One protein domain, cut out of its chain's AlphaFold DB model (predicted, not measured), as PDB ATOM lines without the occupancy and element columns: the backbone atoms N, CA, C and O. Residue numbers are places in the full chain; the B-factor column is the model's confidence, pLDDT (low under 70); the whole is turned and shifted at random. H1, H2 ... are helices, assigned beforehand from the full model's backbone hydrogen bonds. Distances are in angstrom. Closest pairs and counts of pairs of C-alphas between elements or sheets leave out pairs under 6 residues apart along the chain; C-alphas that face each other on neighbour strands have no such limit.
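Overview. This is residues 12 to 89 and 103 to 197 of the 257 residues of an uncharacterized protein of Streptomyces sp. BK022 (UniProt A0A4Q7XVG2). Five helices stand side by side in an up-and-down bundle, a long rod in which H1, H2, H3, H5 and H4 follow each other round a ring. The printed part has 173 residues with five named helices and no named strand: all helix. It is compact, with a radius of gyration of the C-alphas of 17.7 A and spans of 61 by 30 by 24 A.

Along the chain. H1, residues 12 to 42, starts at C-alpha 12 (-5.389, 26.624, 37.819). H2, residues 46 to 81, is 52.3 A long. H3 is residues 107 to 128, H4 144 to 164, and H5 169 to 189, ending at C-alpha 189 (17.165, 6.383, 51.066).

Arrangement. H1 and H2, a hairpin, run opposite ways at a shallow tilt of 18 degrees; their closest C-alphas, Gln 40 and Arg 49, are 5.6 A apart. H1 touches H4, the closest C-alphas being Val 25 and Val 150, 4.4 A. H3 touches H5 and runs the same way; their closest C-alphas, Gly 119 and Ala 178, are 5.7 A apart. Every O i to N i+4 pair is within hydrogen-bond range in H2, H3 and H4, against 23 of 27 in H1 and 16 of 17 in H5.

Size, cuts and confidence. Residues 90 to 102 are not printed; C-alphas 89 and 103 are 4.5 A apart. The link H3 to H4 is long. Residues 12 and 191 to 197 have pLDDT under 70.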
ATOM      1  N   GLU A  12      -5.194  26.021  36.496       62.38
ATOM      2  CA  GLU A  12      -5.389  26.624  37.819       62.38
ATOM      3  C   GLU A  12      -5.501  25.599  38.957       62.38
ATOM      4  O   GLU A  12      -5.110  25.904  40.085       62.38
ATOM      5  N   ASP A  13      -5.987  24.388  38.680       78.69
ATOM      6  CA  ASP A  13      -6.046  23.314  39.674       78.69
ATOM      7  C   ASP A  13      -4.686  22.619  39.825       78.69
ATOM      8  O   ASP A  13      -4.331  22.202  40.929       78.69
ATOM      9  N   GLY A  14      -3.885  22.583  38.752       87.06
ATOM     10  CA  GLY A  14      -2.518  22.061  38.765       87.06
ATOM     11  C   GLY A  14      -1.613  22.858  39.703       87.06
ATOM     12  O   GLY A  14      -1.121  22.317  40.691       87.06
ATOM     13  N   LEU A  15      -1.461  24.165  39.464       89.88
ATOM     14  CA  LEU A  15      -0.609  25.032  40.291       89.88
ATOM     15  C   LEU A  15      -0.979  24.991  41.781       89.88
ATOM     16  O   LEU A  15      -0.100  24.901  42.638       89.88
ATOM     17  N   ARG A  16      -2.282  24.991  42.096       91.12
ATOM     18  CA  ARG A  16      -2.765  24.851  43.476       91.12
ATOM     19  C   ARG A  16      -2.378  23.497  44.078       91.12
ATOM     20  O   ARG A  16      -1.961  23.452  45.233       91.12
ATOM     21  N   SER A  17      -2.504  22.413  43.312       92.38
ATOM     22  CA  SER A  17      -2.082  21.080  43.747       92.38
ATOM     23  C   SER A  17      -0.581  21.036  44.030       92.38
ATOM     24  O   SER A  17      -0.188  20.577  45.094       92.38
ATOM     25  N   ALA A  18       0.257  21.570  43.136       95.50
ATOM     26  CA  ALA A  18       1.704  21.623  43.350       95.50
ATOM     27  C   ALA A  18       2.077  22.435  44.599       95.50
ATOM     28  O   ALA A  18       2.931  22.009  45.371       95.50
ATOM     29  N   MET A  19       1.402  23.559  44.860       95.56
ATOM     30  CA  MET A  19       1.598  24.307  46.106       95.56
ATOM     31  C   MET A  19       1.242  23.482  47.351       95.56
ATOM     32  O   MET A  19       1.961  23.548  48.349       95.56
ATOM     33  N   ALA A  20       0.154  22.707  47.309       95.69
ATOM     34  CA  ALA A  20      -0.230  21.836  48.419       95.69
ATOM     35  C   ALA A  20       0.820  20.740  48.666       95.69
ATOM     36  O   ALA A  20       1.204  20.519  49.813       95.69
ATOM     37  N   GLU A  21       1.346  20.130  47.600       97.44
ATOM     38  CA  GLU A  21       2.437  19.154  47.697       97.44
ATOM     39  C   GLU A  21       3.700  19.781  48.302       97.44
ATOM     40  O   GLU A  21       4.249  19.248  49.262       97.44
ATOM     41  N   LEU A  22       4.136  20.953  47.823       98.00
ATOM     42  CA  LEU A  22       5.319  21.637  48.367       98.00
ATOM     43  C   LEU A  22       5.141  22.065  49.828       98.00
ATOM     44  O   LEU A  22       6.097  22.020  50.600       98.00
ATOM     45  N   THR A  23       3.921  22.423  50.228       97.62
ATOM     46  CA  THR A  23       3.600  22.714  51.632       97.62
ATOM     47  C   THR A  23       3.769  21.461  52.488       97.62
ATOM     48  O   THR A  23       4.464  21.500  53.501       97.62
ATOM     49  N   ALA A  24       3.220  20.325  52.046       97.38
ATOM     50  CA  ALA A  24       3.382  19.056  52.747       97.38
ATOM     51  C   ALA A  24       4.858  18.627  52.818       97.38
ATOM     52  O   ALA A  24       5.316  18.169  53.865       97.38
ATOM     53  N   VAL A  25       5.625  18.811  51.738       98.31
ATOM     54  CA  VAL A  25       7.077  18.575  51.718       98.31
ATOM     55  C   VAL A  25       7.769  19.415  52.792       98.31
ATOM     56  O   VAL A  25       8.520  18.872  53.603       98.31
ATOM     57  N   PHE A  26       7.501  20.721  52.827       97.94
ATOM     58  CA  PHE A  26       8.096  21.638  53.796       97.94
ATOM     59  C   PHE A  26       7.788  21.225  55.243       97.94
ATOM     60  O   PHE A  26       8.703  21.128  56.063       97.94
ATOM     61  N   GLU A  27       6.528  20.902  55.544       97.31
ATOM     62  CA  GLU A  27       6.092  20.465  56.876       97.31
ATOM     63  C   GLU A  27       6.744  19.141  57.312       97.31
ATOM     64  O   GLU A  27       7.048  18.955  58.492       97.31
ATOM     65  N   ASN A  28       7.002  18.222  56.377       97.75
ATOM     66  CA  ASN A  28       7.565  16.905  56.687       97.75
ATOM     67  C   ASN A  28       9.102  16.893  56.789       97.75
ATOM     68  O   ASN A  28       9.651  16.010  57.453       97.75
ATOM     69  N   LEU A  29       9.807  17.870  56.204       97.81
ATOM     70  CA  LEU A  29      11.268  17.995  56.344       97.81
ATOM     71  C   LEU A  29      11.703  18.301  57.786       97.81
ATOM     72  O   LEU A  29      12.797  17.901  58.189       97.81
ATOM     73  N   GLY A  30      10.846  18.955  58.578       96.50
ATOM     74  CA  GLY A  30      11.144  19.303  59.971       96.50
ATOM     75  C   GLY A  30      11.445  18.086  60.849       96.50
ATOM     76  O   GLY A  30      12.396  18.110  61.625       96.50
ATOM     77  N   ALA A  31      10.707  16.986  60.670       96.00
ATOM     78  CA  ALA A  31      10.917  15.766  61.450       96.00
ATOM     79  C   ALA A  31      12.304  15.142  61.202       96.00
ATOM     80  O   ALA A  31      12.974  14.715  62.142       96.00
ATOM     81  N   GLU A  32      12.757  15.121  59.944       96.94
ATOM     82  CA  GLU A  32      14.088  14.613  59.598       96.94
ATOM     83  C   GLU A  32      15.189  15.517  60.169       96.94
ATOM     84  O   GLU A  32      16.164  15.018  60.730       96.94
ATOM     85  N   HIS A  33      15.021  16.840  60.072       97.62
ATOM     86  CA  HIS A  33      15.955  17.816  60.638       97.62
ATOM     87  C   HIS A  33      16.105  17.642  62.159       97.62
ATOM     88  O   HIS A  33      17.218  17.502  62.667       97.62
ATOM     89  N   GLU A  34      14.992  17.544  62.892       96.81
ATOM     90  CA  GLU A  34      15.003  17.307  64.341       96.81
ATOM     91  C   GLU A  34      15.689  15.983  64.712       96.81
ATOM     92  O   GLU A  34      16.482  15.926  65.661       96.81
ATOM     93  N   ALA A  35      15.430  14.917  63.950       95.50
ATOM     94  CA  ALA A  35      16.059  13.619  64.168       95.50
ATOM     95  C   ALA A  35      17.582  13.669  63.949       95.50
ATOM     96  O   ALA A  35      18.340  13.101  64.743       95.50
ATOM     97  N   LEU A  36      18.044  14.383  62.918       95.50
ATOM     98  CA  LEU A  36      19.469  14.573  62.648       95.50
ATOM     99  C   LEU A  36      20.138  15.424  63.731       95.50
ATOM    100  O   LEU A  36      21.189  15.028  64.236       95.50
ATOM    101  N   MET A  37      19.523  16.526  64.163       95.62
ATOM    102  CA  MET A  37      20.017  17.331  65.286       95.62
ATOM    103  C   MET A  37      20.171  16.500  66.569       95.62
ATOM    104  O   MET A  37      21.176  16.609  67.285       95.62
ATOM    105  N   LEU A  38      19.202  15.628  66.858       94.00
ATOM    106  CA  LEU A  38      19.276  14.724  68.001       94.00
ATOM    107  C   LEU A  38      20.439  13.733  67.859       94.00
ATOM    108  O   LEU A  38      21.211  13.570  68.809       94.00
ATOM    109  N   GLU A  39      20.615  13.113  66.688       92.44
ATOM    110  CA  GLU A  39      21.741  12.207  66.419       92.44
ATOM    111  C   GLU A  39      23.090  12.931  66.567       92.44
ATOM    112  O   GLU A  39      24.011  12.403  67.200       92.44
ATOM    113  N   GLN A  40      23.216  14.168  66.076       92.12
ATOM    114  CA  GLN A  40      24.432  14.970  66.251       92.12
ATOM    115  C   GLN A  40      24.777  15.181  67.725       92.12
ATOM    116  O   GLN A  40      25.949  15.087  68.097       92.12
ATOM    117  N   SER A  41      23.773  15.473  68.562       89.69
ATOM    118  CA  SER A  41      23.967  15.721  69.996       89.69
ATOM    119  C   SER A  41      24.456  14.481  70.753       89.69
ATOM    120  O   SER A  41      25.168  14.607  71.749       89.69
ATOM    121  N   ARG A  42      24.117  13.284  70.254       89.38
ATOM    122  CA  ARG A  42      24.469  11.985  70.846       89.38
ATOM    123  C   ARG A  42      25.744  11.377  70.258       89.38
ATOM    124  O   ARG A  42      26.318  10.464  70.846       89.38
ATOM    125  N   THR A  43      26.215  11.882  69.119       87.62
ATOM    126  CA  THR A  43      27.371  11.316  68.416       87.62
ATOM    127  C   THR A  43      28.697  11.839  68.980       87.62
ATOM    128  O   THR A  43      29.083  12.987  68.760       87.62
ATOM    129  N   CYS A  44      29.451  10.961  69.645       77.12
ATOM    130  CA  CYS A  44      30.767  11.283  70.215       77.12
ATOM    131  C   CYS A  44      31.927  11.228  69.195       77.12
ATOM    132  O   CYS A  44      32.966  11.854  69.407       77.12
ATOM    133  N   GLY A  45      31.778  10.494  68.084       86.38
ATOM    134  CA  GLY A  45      32.815  10.356  67.052       86.38
ATOM    135  C   GLY A  45      32.859  11.557  66.104       86.38
ATOM    136  O   GLY A  45      31.861  11.853  65.454       86.38
ATOM    137  N   ARG A  46      34.013  12.231  65.986       86.06
ATOM    138  CA  ARG A  46      34.161  13.460  65.177       86.06
ATOM    139  C   ARG A  46      33.772  13.268  63.707       86.06
ATOM    140  O   ARG A  46      33.058  14.103  63.164       86.06
ATOM    141  N   GLU A  47      34.232  12.192  63.076       84.06
ATOM    142  CA  GLU A  47      33.992  11.909  61.650       84.06
ATOM    143  C   GLU A  47      32.524  11.559  61.382       84.06
ATOM    144  O   GLU A  47      31.882  12.150  60.505       84.06
ATOM    145  N   ARG A  48      31.947  10.695  62.227       90.25
ATOM    146  CA  ARG A  48      30.517  10.376  62.196       90.25
ATOM    147  C   ARG A  48      29.678  11.637  62.387       90.25
ATOM    148  O   ARG A  48      28.817  11.927  61.565       90.25
ATOM    149  N   ARG A  49      29.986  12.434  63.414       91.56
ATOM    150  CA  ARG A  49      29.291  13.693  63.707       91.56
ATOM    151  C   ARG A  49      29.385  14.675  62.543       91.56
ATOM    152  O   ARG A  49      28.377  15.270  62.197       91.56
ATOM    153  N   SER A  50      30.550  14.806  61.905       93.06
ATOM    154  CA  SER A  50      30.708  15.651  60.713       93.06
ATOM    155  C   SER A  50      29.812  15.199  59.562       93.06
ATOM    156  O   SER A  50      29.304  16.040  58.825       93.06
ATOM    157  N   THR A  51      29.612  13.887  59.403       93.62
ATOM    158  CA  THR A  51      28.696  13.366  58.386       93.62
ATOM    159  C   THR A  51      27.262  13.764  58.714       93.62
ATOM    160  O   THR A  51      26.601  14.321  57.847       93.62
ATOM    161  N   VAL A  52      26.809  13.569  59.957       94.50
ATOM    162  CA  VAL A  52      25.444  13.933  60.383       94.50
ATOM    163  C   VAL A  52      25.203  15.451  60.304       94.50
ATOM    164  O   VAL A  52      24.142  15.863  59.854       94.50
ATOM    165  N   VAL A  53      26.191  16.288  60.647       96.31
ATOM    166  CA  VAL A  53      26.116  17.758  60.473       96.31
ATOM    167  C   VAL A  53      25.916  18.136  59.008       96.31
ATOM    168  O   VAL A  53      25.030  18.915  58.683       96.31
ATOM    169  N   ARG A  54      26.678  17.530  58.095       96.62
ATOM    170  CA  ARG A  54      26.509  17.761  56.655       96.62
ATOM    171  C   ARG A  54      25.121  17.338  56.158       96.62
ATOM    172  O   ARG A  54      24.576  18.006  55.283       96.62
ATOM    173  N   MET A  55      24.581  16.221  56.661       97.38
ATOM    174  CA  MET A  55      23.226  15.773  56.309       97.38
ATOM    175  C   MET A  55      22.192  16.808  56.741       97.38
ATOM    176  O   MET A  55      21.357  17.217  55.948       97.38
ATOM    177  N   ASP A  56      22.301  17.262  57.982       97.81
ATOM    178  CA  ASP A  56      21.409  18.231  58.604       97.81
ATOM    179  C   ASP A  56      21.403  19.588  57.895       97.81
ATOM    180  O   ASP A  56      20.348  20.073  57.495       97.81
ATOM    181  N   GLU A  57      22.584  20.152  57.628       98.12
ATOM    182  CA  GLU A  57      22.732  21.387  56.847       98.12
ATOM    183  C   GLU A  57      22.115  21.254  55.447       98.12
ATOM    184  O   GLU A  57      21.539  22.204  54.912       98.12
ATOM    185  N   ALA A  58      22.231  20.069  54.839       98.38
ATOM    186  CA  ALA A  58      21.649  19.790  53.536       98.38
ATOM    187  C   ALA A  58      20.117  19.656  53.600       98.38
ATOM    188  O   ALA A  58      19.448  20.181  52.714       98.38
ATOM    189  N   ILE A  59      19.550  19.045  54.646       98.31
ATOM    190  CA  ILE A  59      18.094  19.014  54.873       98.31
ATOM    191  C   ILE A  59      17.544  20.425  55.114       98.31
ATOM    192  O   ILE A  59      16.545  20.798  54.498       98.31
ATOM    193  N   ALA A  60      18.218  21.239  55.930       98.25
ATOM    194  CA  ALA A  60      17.835  22.632  56.157       98.25
ATOM    195  C   ALA A  60      17.865  23.444  54.849       98.25
ATOM    196  O   ALA A  60      16.898  24.121  54.511       98.25
ATOM    197  N   SER A  61      18.931  23.291  54.055       98.56
ATOM    198  CA  SER A  61      19.036  23.943  52.743       98.56
ATOM    199  C   SER A  61      17.936  23.478  51.781       98.56
ATOM    200  O   SER A  61      17.355  24.296  51.077       98.56
ATOM    201  N   ALA A  62      17.610  22.180  51.759       98.56
ATOM    202  CA  ALA A  62      16.505  21.662  50.954       98.56
ATOM    203  C   ALA A  62      15.166  22.289  51.372       98.56
ATOM    204  O   ALA A  62      14.398  22.703  50.509       98.56
ATOM    205  N   SER A  63      14.911  22.413  52.679       98.50
ATOM    206  CA  SER A  63      13.710  23.066  53.217       98.50
ATOM    207  C   SER A  63      13.596  24.525  52.770       98.50
ATOM    208  O   SER A  63      12.542  24.933  52.276       98.50
ATOM    209  N   ASP A  64      14.692  25.289  52.834       98.44
ATOM    210  CA  ASP A  64      14.725  26.672  52.348       98.44
ATOM    211  C   ASP A  64      14.395  26.770  50.855       98.44
ATOM    212  O   ASP A  64      13.617  27.634  50.446       98.44
ATOM    213  N   ARG A  65      14.941  25.867  50.033       98.56
ATOM    214  CA  ARG A  65      14.658  25.847  48.592       98.56
ATOM    215  C   ARG A  65      13.224  25.440  48.280       98.56
ATOM    216  O   ARG A  65      12.601  26.063  47.427       98.56
ATOM    217  N   VAL A  66      12.653  24.486  49.014       98.50
ATOM    218  CA  VAL A  66      11.224  24.147  48.897       98.50
ATOM    219  C   VAL A  66      10.348  25.352  49.236       98.50
ATOM    220  O   VAL A  66       9.401  25.636  48.504       98.50
ATOM    221  N   ARG A  67      10.679  26.099  50.297       98.25
ATOM    222  CA  ARG A  67       9.960  27.330  50.648       98.25
ATOM    223  C   ARG A  67      10.033  28.357  49.520       98.25
ATOM    224  O   ARG A  67       8.996  28.870  49.114       98.25
ATOM    225  N   PHE A  68      11.225  28.632  48.989       97.88
ATOM    226  CA  PHE A  68      11.376  29.579  47.882       97.88
ATOM    227  C   PHE A  68      10.617  29.135  46.625       97.88
ATOM    228  O   PHE A  68       9.958  29.957  45.994       97.88
ATOM    229  N   ALA A  69      10.632  27.839  46.296       97.81
ATOM    230  CA  ALA A  69       9.837  27.297  45.198       97.81
ATOM    231  C   ALA A  69       8.332  27.526  45.419       97.81
ATOM    232  O   ALA A  69       7.637  27.960  44.502       97.81
ATOM    233  N   ALA A  70       7.826  27.281  46.632       97.19
ATOM    234  CA  ALA A  70       6.424  27.510  46.972       97.19
ATOM    235  C   ALA A  70       6.038  29.001  46.892       97.19
ATOM    236  O   ALA A  70       4.991  29.326  46.329       97.19
ATOM    237  N   ASP A  71       6.896  29.899  47.389       95.88
ATOM    238  CA  ASP A  71       6.705  31.354  47.323       95.88
ATOM    239  C   ASP A  71       6.652  31.841  45.859       95.88
ATOM    240  O   ASP A  71       5.727  32.563  45.467       95.88
ATOM    241  N   SER A  72       7.594  31.399  45.017       95.06
ATOM    242  CA  SER A  72       7.617  31.736  43.586       95.06
ATOM    243  C   SER A  72       6.417  31.153  42.836       95.06
ATOM    244  O   SER A  72       5.829  31.823  41.984       95.06
ATOM    245  N   LEU A  73       5.975  29.943  43.185       94.38
ATOM    246  CA  LEU A  73       4.793  29.322  42.584       94.38
ATOM    247  C   LEU A  73       3.508  30.078  42.948       94.38
ATOM    248  O   LEU A  73       2.653  30.303  42.086       94.38
ATOM    249  N   ALA A  74       3.395  30.538  44.198       93.19
ATOM    250  CA  ALA A  74       2.302  31.395  44.645       93.19
ATOM    251  C   ALA A  74       2.276  32.724  43.878       93.19
ATOM    252  O   ALA A  74       1.204  33.201  43.495       93.19
ATOM    253  N   LEU A  75       3.450  33.305  43.602       91.81
ATOM    254  CA  LEU A  75       3.585  34.510  42.789       91.81
ATOM    255  C   LEU A  75       3.117  34.266  41.343       91.81
ATOM    256  O   LEU A  75       2.302  35.044  40.836       91.81
ATOM    257  N   VAL A  76       3.549  33.171  40.703       90.75
ATOM    258  CA  VAL A  76       3.080  32.762  39.360       90.75
ATOM    259  C   VAL A  76       1.557  32.617  39.338       90.75
ATOM    260  O   VAL A  76       0.894  33.192  38.468       90.75
ATOM    261  N   TYR A  77       0.993  31.901  40.313       90.56
ATOM    262  CA  TYR A  77      -0.452  31.714  40.448       90.56
ATOM    263  C   TYR A  77      -1.188  33.052  40.616       90.56
ATOM    264  O   TYR A  77      -2.144  33.339  39.892       90.56
ATOM    265  N   GLY A  78      -0.709  33.909  41.521       90.12
ATOM    266  CA  GLY A  78      -1.287  35.222  41.795       90.12
ATOM    267  C   GLY A  78      -1.290  36.130  40.565       90.12
ATOM    268  O   GLY A  78      -2.338  36.656  40.191       90.12
ATOM    269  N   MET A  79      -0.156  36.261  39.872       89.19
ATOM    270  CA  MET A  79      -0.064  37.065  38.647       89.19
ATOM    271  C   MET A  79      -0.999  36.549  37.551       89.19
ATOM    272  O   MET A  79      -1.683  37.345  36.902       89.19
ATOM    273  N   ARG A  80      -1.100  35.226  37.386       86.69
ATOM    274  CA  ARG A  80      -2.022  34.621  36.420       86.69
ATOM    275  C   ARG A  80      -3.481  34.919  36.753       86.69
ATOM    276  O   ARG A  80      -4.218  35.323  35.858       86.69
ATOM    277  N   SER A  81      -3.873  34.788  38.022       88.00
ATOM    278  CA  SER A  81      -5.241  35.083  38.472       88.00
ATOM    279  C   SER A  81      -5.648  36.544  38.224       88.00
ATOM    280  O   SER A  81      -6.819  36.844  38.002       88.00
ATOM    281  N   LEU A  82      -4.668  37.454  38.183       88.44
ATOM    282  CA  LEU A  82      -4.843  38.872  37.858       88.44
ATOM    283  C   LEU A  82      -4.740  39.176  36.348       88.44
ATOM    284  O   LEU A  82      -4.806  40.339  35.943       88.44
ATOM    285  N   GLY A  83      -4.555  38.164  35.494       86.38
ATOM    286  CA  GLY A  83      -4.380  38.328  34.047       86.38
ATOM    287  C   GLY A  83      -3.037  38.955  33.646       86.38
ATOM    288  O   GLY A  83      -2.941  39.606  32.600       86.38
ATOM    289  N   ILE A  84      -2.006  38.817  34.481       84.69
ATOM    290  CA  ILE A  84      -0.642  39.311  34.248       84.69
ATOM    291  C   ILE A  84       0.225  38.126  33.807       84.69
ATOM    292  O   ILE A  84       0.899  37.480  34.603       84.69
ATOM    293  N   SER A  85       0.166  37.797  32.518       76.81
ATOM    294  CA  SER A  85       0.937  36.694  31.931       76.81
ATOM    295  C   SER A  85       2.287  37.148  31.372       76.81
ATOM    296  O   SER A  85       3.277  36.437  31.535       76.81
ATOM    297  N   SER A  86       2.336  38.337  30.768       79.38
ATOM    298  CA  SER A  86       3.525  38.937  30.155       79.38
ATOM    299  C   SER A  86       3.954  40.231  30.858       79.38
ATOM    300  O   SER A  86       3.132  40.856  31.543       79.38
ATOM    301  N   PRO A  87       5.220  40.664  30.680       82.94
ATOM    302  CA  PRO A  87       5.680  41.953  31.178       82.94
ATOM    303  C   PRO A  87       4.776  43.088  30.689       82.94
ATOM    304  O   PRO A  87       4.463  43.177  29.498       82.94
ATOM    305  N   ARG A  88       4.345  43.964  31.603       83.62
ATOM    306  CA  ARG A  88       3.509  45.125  31.263       83.62
ATOM    307  C   ARG A  88       4.332  46.398  31.342       83.62
ATOM    308  O   ARG A  88       4.826  46.767  32.404       83.62
ATOM    309  N   PHE A  89       4.438  47.096  30.220       88.12
ATOM    310  CA  PHE A  89       5.108  48.386  30.168       88.12
ATOM    311  C   PHE A  89       4.180  49.499  30.650       88.12
ATOM    312  O   PHE A  89       2.963  49.471  30.444       88.12
ATOM    313  N   PRO A 103       9.631  47.364  33.027       85.81
ATOM    314  CA  PRO A 103       8.281  46.833  32.975       85.81
ATOM    315  C   PRO A 103       7.884  46.278  34.343       85.81
ATOM    316  O   PRO A 103       8.726  45.838  35.128       85.81
ATOM    317  N   LEU A 104       6.580  46.242  34.606       82.50
ATOM    318  CA  LEU A 104       6.063  45.338  35.622       82.50
ATOM    319  C   LEU A 104       6.438  43.911  35.196       82.50
ATOM    320  O   LEU A 104       6.156  43.533  34.054       82.50
ATOM    321  N   GLY A 105       7.088  43.169  36.097       76.25
ATOM    322  CA  GLY A 105       7.547  41.803  35.848       76.25
ATOM    323  C   GLY A 105       6.430  40.891  35.336       76.25
ATOM    324  O   GLY A 105       5.248  41.106  35.616       76.25
ATOM    325  N   GLY A 106       6.810  39.900  34.534       77.56
ATOM    326  CA  GLY A 106       5.899  38.867  34.051       77.56
ATOM    327  C   GLY A 106       5.991  37.600  34.894       77.56
ATOM    328  O   GLY A 106       6.899  37.440  35.705       77.56
ATOM    329  N   SER A 107       5.086  36.653  34.639       81.06
ATOM    330  CA  SER A 107       5.172  35.337  35.279       81.06
ATOM    331  C   SER A 107       6.408  34.539  34.889       81.06
ATOM    332  O   SER A 107       6.790  33.660  35.644       81.06
ATOM    333  N   THR A 108       7.042  34.866  33.763       80.94
ATOM    334  CA  THR A 108       8.176  34.136  33.192       80.94
ATOM    335  C   THR A 108       9.355  33.998  34.153       80.94
ATOM    336  O   THR A 108       9.769  32.872  34.392       80.94
ATOM    337  N   ASP A 109       9.846  35.090  34.745       81.25
ATOM    338  CA  ASP A 109      11.022  35.042  35.631       81.25
ATOM    339  C   ASP A 109      10.753  34.148  36.850       81.25
ATOM    340  O   ASP A 109      11.529  33.251  37.164       81.25
ATOM    341  N   ALA A 110       9.562  34.277  37.440       88.06
ATOM    342  CA  ALA A 110       9.151  33.446  38.564       88.06
ATOM    343  C   ALA A 110       9.002  31.953  38.199       88.06
ATOM    344  O   ALA A 110       9.093  31.110  39.085       88.06
ATOM    345  N   ARG A 111       8.786  31.590  36.923       90.25
ATOM    346  CA  ARG A 111       8.779  30.176  36.489       90.25
ATOM    347  C   ARG A 111      10.179  29.578  36.515       90.25
ATOM    348  O   ARG A 111      10.320  28.443  36.965       90.25
ATOM    349  N   PHE A 112      11.182  30.335  36.061       91.00
ATOM    350  CA  PHE A 112      12.585  29.925  36.151       91.00
ATOM    351  C   PHE A 112      12.983  29.723  37.611       91.00
ATOM    352  O   PHE A 112      13.476  28.651  37.949       91.00
ATOM    353  N   ASP A 113      12.639  30.676  38.482       93.94
ATOM    354  CA  ASP A 113      12.915  30.572  39.918       93.94
ATOM    355  C   ASP A 113      12.291  29.307  40.536       93.94
ATOM    356  O   ASP A 113      12.941  28.607  41.309       93.94
ATOM    357  N   VAL A 114      11.041  28.963  40.185       96.00
ATOM    358  CA  VAL A 114      10.396  27.728  40.673       96.00
ATOM    359  C   VAL A 114      11.215  26.497  40.294       96.00
ATOM    360  O   VAL A 114      11.490  25.659  41.153       96.00
ATOM    361  N   VAL A 115      11.585  26.357  39.019       95.88
ATOM    362  CA  VAL A 115      12.298  25.167  38.534       95.88
ATOM    363  C   VAL A 115      13.711  25.101  39.107       95.88
ATOM    364  O   VAL A 115      14.123  24.031  39.564       95.88
ATOM    365  N   GLU A 116      14.409  26.236  39.178       96.44
ATOM    366  CA  GLU A 116      15.727  26.349  39.803       96.44
ATOM    367  C   GLU A 116      15.673  25.899  41.267       96.44
ATOM    368  O   GLU A 116      16.405  24.990  41.663       96.44
ATOM    369  N   TYR A 117      14.753  26.450  42.062       98.38
ATOM    370  CA  TYR A 117      14.633  26.105  43.478       98.38
ATOM    371  C   TYR A 117      14.218  24.647  43.704       98.38
ATOM    372  O   TYR A 117      14.727  24.007  44.627       98.38
ATOM    373  N   LEU A 118      13.353  24.075  42.861       98.19
ATOM    374  CA  LEU A 118      13.040  22.643  42.931       98.19
ATOM    375  C   LEU A 118      14.267  21.781  42.600       98.19
ATOM    376  O   LEU A 118      14.531  20.798  43.296       98.19
ATOM    377  N   GLY A 119      15.044  22.159  41.585       97.69
ATOM    378  CA  GLY A 119      16.295  21.489  41.233       97.69
ATOM    379  C   GLY A 119      17.327  21.549  42.362       97.69
ATOM    380  O   GLY A 119      17.911  20.524  42.726       97.69
ATOM    381  N   GLU A 120      17.512  22.718  42.974       98.44
ATOM    382  CA  GLU A 120      18.401  22.899  44.123       98.44
ATOM    383  C   GLU A 120      17.927  22.103  45.346       98.44
ATOM    384  O   GLU A 120      18.748  21.476  46.019       98.44
ATOM    385  N   ALA A 121      16.619  22.065  45.626       98.62
ATOM    386  CA  ALA A 121      16.062  21.245  46.702       98.62
ATOM    387  C   ALA A 121      16.414  19.763  46.508       98.62
ATOM    388  O   ALA A 121      16.932  19.120  47.425       98.62
ATOM    389  N   VAL A 122      16.219  19.234  45.293       98.44
ATOM    390  CA  VAL A 122      16.609  17.858  44.946       98.44
ATOM    391  C   VAL A 122      18.117  17.655  45.106       98.44
ATOM    392  O   VAL A 122      18.539  16.664  45.701       98.44
ATOM    393  N   ALA A 123      18.946  18.594  44.643       98.19
ATOM    394  CA  ALA A 123      20.399  18.512  44.788       98.19
ATOM    395  C   ALA A 123      20.838  18.479  46.263       98.19
ATOM    396  O   ALA A 123      21.729  17.710  46.636       98.19
ATOM    397  N   HIS A 124      20.188  19.261  47.126       98.50
ATOM    398  CA  HIS A 124      20.438  19.246  48.563       98.50
ATOM    399  C   HIS A 124      20.009  17.927  49.218       98.50
ATOM    400  O   HIS A 124      20.768  17.386  50.020       98.50
ATOM    401  N   LEU A 125      18.873  17.342  48.827       98.00
ATOM    402  CA  LEU A 125      18.477  16.011  49.302       98.00
ATOM    403  C   LEU A 125      19.457  14.920  48.845       98.00
ATOM    404  O   LEU A 125      19.843  14.054  49.630       98.00
ATOM    405  N   VAL A 126      19.933  14.987  47.598       97.12
ATOM    406  CA  VAL A 126      20.982  14.083  47.100       97.12
ATOM    407  C   VAL A 126      22.248  14.213  47.929       97.12
ATOM    408  O   VAL A 126      22.812  13.193  48.320       97.12
ATOM    409  N   LYS A 127      22.668  15.447  48.226       96.75
ATOM    410  CA  LYS A 127      23.817  15.715  49.089       96.75
ATOM    411  C   LYS A 127      23.590  15.126  50.479       96.75
ATOM    412  O   LYS A 127      24.481  14.444  50.975       96.75
ATOM    413  N   ALA A 128      22.423  15.328  51.094       96.56
ATOM    414  CA  ALA A 128      22.116  14.799  52.422       96.56
ATOM    415  C   ALA A 128      22.339  13.280  52.487       96.56
ATOM    416  O   ALA A 128      23.038  12.791  53.368       96.56
ATOM    417  N   TYR A 129      21.861  12.540  51.490       95.38
ATOM    418  CA  TYR A 129      21.957  11.078  51.459       95.38
ATOM    419  C   TYR A 129      23.051  10.548  50.526       95.38
ATOM    420  O   TYR A 129      22.978   9.426  50.025       95.38
ATOM    421  N   GLU A 130      24.088  11.342  50.269       93.56
ATOM    422  CA  GLU A 130      25.282  10.858  49.587       93.56
ATOM    423  C   GLU A 130      26.088   9.964  50.548       93.56
ATOM    424  O   GLU A 130      26.500  10.448  51.613       93.56
ATOM    425  N   PRO A 131      26.319   8.675  50.216       90.19
ATOM    426  CA  PRO A 131      27.115   7.786  51.050       90.19
ATOM    427  C   PRO A 131      28.558   8.274  51.138       90.19
ATOM    428  O   PRO A 131      29.208   8.523  50.123       90.19
ATOM    429  N   THR A 132      29.088   8.368  52.353       89.88
ATOM    430  CA  THR A 132      30.512   8.646  52.554       89.88
ATOM    431  C   THR A 132      31.314   7.348  52.536       89.88
ATOM    432  O   THR A 132      30.778   6.263  52.763       89.88
ATOM    433  N   ARG A 133      32.625   7.454  52.287       88.50
ATOM    434  CA  ARG A 133      33.537   6.302  52.314       88.50
ATOM    435  C   ARG A 133      33.553   5.612  53.680       88.50
ATOM    436  O   ARG A 133      33.552   4.387  53.739       88.50
ATOM    437  N   ASP A 134      33.573   6.403  54.749       86.88
ATOM    438  CA  ASP A 134      33.793   5.900  56.107       86.88
ATOM    439  C   ASP A 134      32.481   5.507  56.803       86.88
ATOM    440  O   ASP A 134      32.469   4.639  57.677       86.88
ATOM    441  N   HIS A 135      31.355   6.109  56.398       87.00
ATOM    442  CA  HIS A 135      30.048   5.897  57.022       87.00
ATOM    443  C   HIS A 135      28.898   5.769  55.998       87.00
ATOM    444  O   HIS A 135      27.908   6.500  56.090       87.00
ATOM    445  N   PRO A 136      28.964   4.818  55.045       87.06
ATOM    446  CA  PRO A 136      27.940   4.666  54.007       87.06
ATOM    447  C   PRO A 136      26.557   4.310  54.573       87.06
ATOM    448  O   PRO A 136      25.541   4.683  53.995       87.06
ATOM    449  N   ALA A 137      26.505   3.647  55.733       86.50
ATOM    450  CA  ALA A 137      25.260   3.280  56.409       86.50
ATOM    451  C   ALA A 137      24.450   4.485  56.930       86.50
ATOM    452  O   ALA A 137      23.286   4.322  57.272       86.50
ATOM    453  N   LEU A 138      25.037   5.690  56.987       88.44
ATOM    454  CA  LEU A 138      24.314   6.902  57.389       88.44
ATOM    455  C   LEU A 138      23.442   7.483  56.272       88.44
ATOM    456  O   LEU A 138      22.654   8.380  56.549       88.44
ATOM    457  N   ALA A 139      23.557   7.002  55.033       91.12
ATOM    458  CA  ALA A 139      22.803   7.498  53.880       91.12
ATOM    459  C   ALA A 139      21.350   6.972  53.824       91.12
ATOM    460  O   ALA A 139      20.875   6.556  52.771       91.12
ATOM    461  N   VAL A 140      20.649   6.979  54.958       91.12
ATOM    462  CA  VAL A 140      19.267   6.491  55.116       91.12
ATOM    463  C   VAL A 140      18.412   7.526  55.846       91.12
ATOM    464  O   VAL A 140      18.939   8.291  56.647       91.12
ATOM    465  N   ALA A 141      17.103   7.576  55.613       93.06
ATOM    466  CA  ALA A 141      16.236   8.513  56.341       93.06
ATOM    467  C   ALA A 141      16.081   8.121  57.817       93.06
ATOM    468  O   ALA A 141      15.964   6.936  58.140       93.06
ATOM    469  N   ARG A 142      16.032   9.111  58.714       93.75
ATOM    470  CA  ARG A 142      15.742   8.886  60.145       93.75
ATOM    471  C   ARG A 142      14.245   8.846  60.423       93.75
ATOM    472  O   ARG A 142      13.804   8.126  61.316       93.75
ATOM    473  N   CYS A 143      13.470   9.533  59.593       93.38
ATOM    474  CA  CYS A 143      12.016   9.540  59.582       93.38
ATOM    475  C   CYS A 143      11.497   9.020  58.226       93.38
ATOM    476  O   CYS A 143      11.053   9.808  57.389       93.38
ATOM    477  N   PRO A 144      11.528   7.693  57.963       92.19
ATOM    478  CA  PRO A 144      11.235   7.156  56.634       92.19
ATOM    479  C   PRO A 144       9.821   7.461  56.123       92.19
ATOM    480  O   PRO A 144       9.633   7.669  54.929       92.19
ATOM    481  N   GLY A 145       8.825   7.511  57.014       92.12
ATOM    482  CA  GLY A 145       7.446   7.846  56.643       92.12
ATOM    483  C   GLY A 145       7.319   9.276  56.116       92.12
ATOM    484  O   GLY A 145       6.768   9.488  55.040       92.12
ATOM    485  N   GLN A 146       7.889  10.241  56.838       94.50
ATOM    486  CA  GLN A 146       7.914  11.656  56.462       94.50
ATOM    487  C   GLN A 146       8.761  11.877  55.211       94.50
ATOM    488  O   GLN A 146       8.331  12.563  54.288       94.50
ATOM    489  N   MET A 147       9.925  11.230  55.122       96.25
ATOM    490  CA  MET A 147      10.773  11.330  53.937       96.25
ATOM    491  C   MET A 147      10.089  10.752  52.693       96.25
ATOM    492  O   MET A 147      10.297  11.243  51.589       96.25
ATOM    493  N   LYS A 148       9.219   9.744  52.845       95.38
ATOM    494  CA  LYS A 148       8.429   9.233  51.721       95.38
ATOM    495  C   LYS A 148       7.466  10.297  51.196       95.38
ATOM    496  O   LYS A 148       7.385  10.468  49.986       95.38
ATOM    497  N   VAL A 149       6.802  11.033  52.093       96.19
ATOM    498  CA  VAL A 149       5.934  12.170  51.732       96.19
ATOM    499  C   VAL A 149       6.738  13.270  51.038       96.19
ATOM    500  O   VAL A 149       6.310  13.774  50.005       96.19
ATOM    501  N   VAL A 150       7.929  13.597  51.554       98.06
ATOM    502  CA  VAL A 150       8.850  14.574  50.947       98.06
ATOM    503  C   VAL A 150       9.194  14.189  49.506       98.06
ATOM    504  O   VAL A 150       9.047  14.998  48.593       98.06
ATOM    505  N   LEU A 151       9.633  12.950  49.283       96.88
ATOM    506  CA  LEU A 151      10.066  12.505  47.962       96.88
ATOM    507  C   LEU A 151       8.885  12.398  46.984       96.88
ATOM    508  O   LEU A 151       8.990  12.896  45.864       96.88
ATOM    509  N   SER A 152       7.740  11.846  47.399       95.94
ATOM    510  CA  SER A 152       6.557  11.746  46.530       95.94
ATOM    511  C   SER A 152       5.928  13.105  46.213       95.94
ATOM    512  O   SER A 152       5.472  13.328  45.090       95.94
ATOM    513  N   GLY A 153       5.912  14.020  47.186       97.31
ATOM    514  CA  GLY A 153       5.390  15.374  47.009       97.31
ATOM    515  C   GLY A 153       6.260  16.189  46.054       97.31
ATOM    516  O   GLY A 153       5.743  16.832  45.147       97.31
ATOM    517  N   LEU A 154       7.589  16.081  46.166       98.06
ATOM    518  CA  LEU A 154       8.513  16.700  45.210       98.06
ATOM    519  C   LEU A 154       8.377  16.120  43.797       98.06
ATOM    520  O   LEU A 154       8.376  16.888  42.838       98.06
ATOM    521  N   GLN A 155       8.228  14.798  43.648       96.88
ATOM    522  CA  GLN A 155       7.961  14.180  42.339       96.88
ATOM    523  C   GLN A 155       6.668  14.734  41.727       96.88
ATOM    524  O   GLN A 155       6.661  15.146  40.568       96.88
ATOM    525  N   SER A 156       5.603  14.805  42.526       96.00
ATOM    526  CA  SER A 156       4.292  15.290  42.087       96.00
ATOM    527  C   SER A 156       4.327  16.776  41.721       96.00
ATOM    528  O   SER A 156       3.788  17.173  40.689       96.00
ATOM    529  N   ALA A 157       5.018  17.602  42.512       96.81
ATOM    530  CA  ALA A 157       5.231  19.011  42.202       96.81
ATOM    531  C   ALA A 157       6.028  19.194  40.899       96.81
ATOM    532  O   ALA A 157       5.631  20.000  40.063       96.81
ATOM    533  N   LEU A 158       7.101  18.423  40.687       96.50
ATOM    534  CA  LEU A 158       7.890  18.451  39.449       96.50
ATOM    535  C   LEU A 158       7.076  18.016  38.223       96.50
ATOM    536  O   LEU A 158       7.224  18.619  37.163       96.50
ATOM    537  N   ASP A 159       6.213  17.003  38.351       94.81
ATOM    538  CA  ASP A 159       5.339  16.560  37.260       94.81
ATOM    539  C   ASP A 159       4.326  17.647  36.877       94.81
ATOM    540  O   ASP A 159       4.138  17.936  35.694       94.81
ATOM    541  N   VAL A 160       3.709  18.287  37.870       94.44
ATOM    542  CA  VAL A 160       2.762  19.382  37.638       94.44
ATOM    543  C   VAL A 160       3.462  20.600  37.040       94.44
ATOM    544  O   VAL A 160       2.990  21.135  36.042       94.44
ATOM    545  N   VAL A 161       4.587  21.030  37.614       93.06
ATOM    546  CA  VAL A 161       5.358  22.187  37.133       93.06
ATOM    547  C   VAL A 161       5.895  21.936  35.721       93.06
ATOM    548  O   VAL A 161       5.774  22.802  34.858       93.06
ATOM    549  N   GLY A 162       6.410  20.736  35.447       92.38
ATOM    550  CA  GLY A 162       6.880  20.357  34.116       92.38
ATOM    551  C   GLY A 162       5.759  20.315  33.073       92.38
ATOM    552  O   GLY A 162       5.968  20.728  31.934       92.38
ATOM    553  N   ALA A 163       4.558  19.861  33.448       91.00
ATOM    554  CA  ALA A 163       3.388  19.912  32.570       91.00
ATOM    555  C   ALA A 163       2.906  21.352  32.338       91.00
ATOM    556  O   ALA A 163       2.560  21.717  31.215       91.00
ATOM    557  N   GLU A 164       2.918  22.178  33.383       87.69
ATOM    558  CA  GLU A 164       2.511  23.581  33.322       87.69
ATOM    559  C   GLU A 164       3.448  24.415  32.439       87.69
ATOM    560  O   GLU A 164       3.000  25.300  31.710       87.69
ATOM    561  N   PHE A 165       4.749  24.124  32.476       86.81
ATOM    562  CA  PHE A 165       5.774  24.836  31.710       86.81
ATOM    563  C   PHE A 165       6.232  24.056  30.473       86.81
ATOM    564  O   PHE A 165       7.309  24.318  29.952       86.81
ATOM    565  N   CYS A 166       5.410  23.130  29.963       85.62
ATOM    566  CA  CYS A 166       5.783  22.247  28.852       85.62
ATOM    567  C   CYS A 166       6.088  22.968  27.528       85.62
ATOM    568  O   CYS A 166       6.738  22.393  26.657       85.62
ATOM    569  N   GLU A 167       5.632  24.213  27.368       85.25
ATOM    570  CA  GLU A 167       5.966  25.067  26.221       85.25
ATOM    571  C   GLU A 167       7.429  25.549  26.247       85.25
ATOM    572  O   GLU A 167       7.962  25.940  25.209       85.25
ATOM    573  N   ASP A 168       8.080  25.513  27.413       87.50
ATOM    574  CA  ASP A 168       9.495  25.822  27.589       87.50
ATOM    575  C   ASP A 168      10.295  24.515  27.712       87.50
ATOM    576  O   ASP A 168      10.326  23.864  28.759       87.50
ATOM    577  N   GLU A 169      10.939  24.107  26.613       89.06
ATOM    578  CA  GLU A 169      11.691  22.846  26.542       89.06
ATOM    579  C   GLU A 169      12.842  22.777  27.558       89.06
ATOM    580  O   GLU A 169      13.192  21.681  28.007       89.06
ATOM    581  N   VAL A 170      13.425  23.923  27.933       90.19
ATOM    582  CA  VAL A 170      14.517  23.979  28.912       90.19
ATOM    583  C   VAL A 170      13.963  23.662  30.295       90.19
ATOM    584  O   VAL A 170      14.430  22.717  30.931       90.19
ATOM    585  N   LEU A 171      12.915  24.375  30.716       89.06
ATOM    586  CA  LEU A 171      12.277  24.157  32.018       89.06
ATOM    587  C   LEU A 171      11.699  22.744  32.146       89.06
ATOM    588  O   LEU A 171      11.915  22.063  33.150       89.06
ATOM    589  N   ALA A 172      11.015  22.261  31.107       88.44
ATOM    590  CA  ALA A 172      10.481  20.904  31.087       88.44
ATOM    591  C   ALA A 172      11.598  19.846  31.189       88.44
ATOM    592  O   ALA A 172      11.454  18.846  31.902       88.44
ATOM    593  N   GLY A 173      12.729  20.073  30.509       89.62
ATOM    594  CA  GLY A 173      13.913  19.220  30.583       89.62
ATOM    595  C   GLY A 173      14.546  19.192  31.976       89.62
ATOM    596  O   GLY A 173      14.901  18.119  32.471       89.62
ATOM    597  N   GLU A 174      14.639  20.343  32.641       93.62
ATOM    598  CA  GLU A 174      15.148  20.455  34.011       93.62
ATOM    599  C   GLU A 174      14.246  19.733  35.019       93.62
ATOM    600  O   GLU A 174      14.747  18.936  35.819       93.62
ATOM    601  N   CYS A 175      12.920  19.892  34.921       92.75
ATOM    602  CA  CYS A 175      11.973  19.141  35.750       92.75
ATOM    603  C   CYS A 175      12.114  17.623  35.549       92.75
ATOM    604  O   CYS A 175      12.158  16.859  36.519       92.75
ATOM    605  N   ALA A 176      12.231  17.166  34.298       93.19
ATOM    606  CA  ALA A 176      12.404  15.748  33.983       93.19
ATOM    607  C   ALA A 176      13.732  15.179  34.521       93.19
ATOM    608  O   ALA A 176      13.770  14.050  35.026       93.19
ATOM    609  N   SER A 177      14.809  15.966  34.442       94.50
ATOM    610  CA  SER A 177      16.119  15.625  35.000       94.50
ATOM    611  C   SER A 177      16.054  15.493  36.524       94.50
ATOM    612  O   SER A 177      16.400  14.439  37.067       94.50
ATOM    613  N   ALA A 178      15.511  16.503  37.215       95.69
ATOM    614  CA  ALA A 178      15.348  16.497  38.668       95.69
ATOM    615  C   ALA A 178      14.509  15.300  39.146       95.69
ATOM    616  O   ALA A 178      14.884  14.616  40.099       95.69
ATOM    617  N   ARG A 179      13.426  14.967  38.432       94.81
ATOM    618  CA  ARG A 179      12.594  13.795  38.737       94.81
ATOM    619  C   ARG A 179      13.365  12.479  38.616       94.81
ATOM    620  O   ARG A 179      13.227  11.606  39.467       94.81
ATOM    621  N   THR A 180      14.194  12.341  37.582       94.00
ATOM    622  CA  THR A 180      15.028  11.143  37.383       94.00
ATOM    623  C   THR A 180      16.016  10.969  38.536       94.00
ATOM    624  O   THR A 180      16.177   9.868  39.064       94.00
ATOM    625  N   VAL A 181      16.638  12.067  38.972       95.12
ATOM    626  CA  VAL A 181      17.538  12.077  40.131       95.12
ATOM    627  C   VAL A 181      16.794  11.694  41.413       95.12
ATOM    628  O   VAL A 181      17.304  10.904  42.209       95.12
ATOM    629  N   LEU A 182      15.579  12.211  41.601       95.06
ATOM    630  CA  LEU A 182      14.759  11.962  42.785       95.06
ATOM    631  C   LEU A 182      14.305  10.498  42.891       95.06
ATOM    632  O   LEU A 182      14.349   9.928  43.979       95.06
ATOM    633  N   ALA A 183      13.954   9.860  41.771       91.06
ATOM    634  CA  ALA A 183      13.642   8.429  41.733       91.06
ATOM    635  C   ALA A 183      14.847   7.569  42.166       91.06
ATOM    636  O   ALA A 183      14.716   6.672  42.996       91.06
ATOM    637  N   GLY A 184      16.052   7.897  41.683       90.38
ATOM    638  CA  GLY A 184      17.282   7.223  42.117       90.38
ATOM    639  C   GLY A 184      17.683   7.527  43.567       90.38
ATOM    640  O   GLY A 184      18.433   6.772  44.190       90.38
ATOM    641  N   LEU A 185      17.218   8.642  44.138       92.44
ATOM    642  CA  LEU A 185      17.386   8.939  45.558       92.44
ATOM    643  C   LEU A 185      16.452   8.081  46.419       92.44
ATOM    644  O   LEU A 185      16.916   7.519  47.408       92.44
ATOM    645  N   GLU A 186      15.184   7.949  46.033       90.00
ATOM    646  CA  GLU A 186      14.177   7.161  46.753       90.00
ATOM    647  C   GLU A 186      14.629   5.712  46.979       90.00
ATOM    648  O   GLU A 186      14.614   5.223  48.112       90.00
ATOM    649  N   GLU A 187      15.137   5.058  45.932       84.69
ATOM    650  CA  GLU A 187      15.671   3.695  46.031       84.69
ATOM    651  C   GLU A 187      16.803   3.578  47.059       84.69
ATOM    652  O   GLU A 187      16.886   2.584  47.778       84.69
ATOM    653  N   ARG A 188      17.669   4.593  47.166       83.31
ATOM    654  CA  ARG A 188      18.814   4.588  48.092       83.31
ATOM    655  C   ARG A 188      18.389   4.853  49.529       83.31
ATOM    656  O   ARG A 188      18.763   4.086  50.416       83.31
ATOM    657  N   VAL A 189      17.598   5.904  49.741       84.56
ATOM    658  CA  VAL A 189      17.165   6.383  51.066       84.56
ATOM    659  C   VAL A 189      16.345   5.330  51.808       84.56
ATOM    660  O   VAL A 189      16.438   5.239  53.034       84.56
ATOM    661  N   PHE A 190      15.579   4.524  51.067       81.31
ATOM    662  CA  PHE A 190      14.742   3.458  51.617       81.31
ATOM    663  C   PHE A 190      15.291   2.048  51.398       81.31
ATOM    664  O   PHE A 190      14.623   1.079  51.774       81.31
ATOM    665  N   SER A 191      16.489   1.891  50.821       64.38
ATOM    666  CA  SER A 191      17.095   0.562  50.729       64.38
ATOM    667  C   SER A 191      17.388   0.028  52.132       64.38
ATOM    668  O   SER A 191      18.064   0.662  52.944       64.38
ATOM    669  N   ALA A 192      16.876  -1.168  52.427       50.53
ATOM    670  CA  ALA A 192      17.384  -1.946  53.543       50.53
ATOM    671  C   ALA A 192      18.875  -2.203  53.281       50.53
ATOM    672  O   ALA A 192      19.241  -2.593  52.170       50.53
ATOM    673  N   VAL A 193      19.713  -1.964  54.294       44.00
ATOM    674  CA  VAL A 193      21.151  -2.273  54.311       44.00
ATOM    675  C   VAL A 193      21.441  -3.532  53.477       44.00
ATOM    676  O   VAL A 193      20.757  -4.541  53.683       44.00
ATOM    677  N   PRO A 194      22.431  -3.523  52.559       39.38
ATOM    678  CA  PRO A 194      22.745  -4.696  51.758       39.38
ATOM    679  C   PRO A 194      22.921  -5.915  52.663       39.38
ATOM    680  O   PRO A 194      23.756  -5.916  53.570       39.38
ATOM    681  N   ALA A 195      22.154  -6.971  52.388       39.72
ATOM    682  CA  ALA A 195      22.160  -8.240  53.119       39.72
ATOM    683  C   ALA A 195      23.557  -8.891  53.240       39.72
ATOM    684  O   ALA A 195      23.742  -9.835  54.000       39.72
ATOM    685  N   GLN A 196      24.564  -8.372  52.536       39.16
ATOM    686  CA  GLN A 196      25.963  -8.785  52.633       39.16
ATOM    687  C   GLN A 196      26.660  -8.383  53.944       39.16
ATOM    688  O   GLN A 196      27.741  -8.903  54.213       39.16
ATOM    689  N   ALA A 197      26.053  -7.533  54.781       36.88
ATOM    690  CA  ALA A 197      26.520  -7.277  56.149       36.88
ATOM    691  C   ALA A 197      25.832  -8.156  57.212       36.88
ATOM    692  O   ALA A 197      26.244  -8.139  58.371       36.88
TER     693      ALA A 197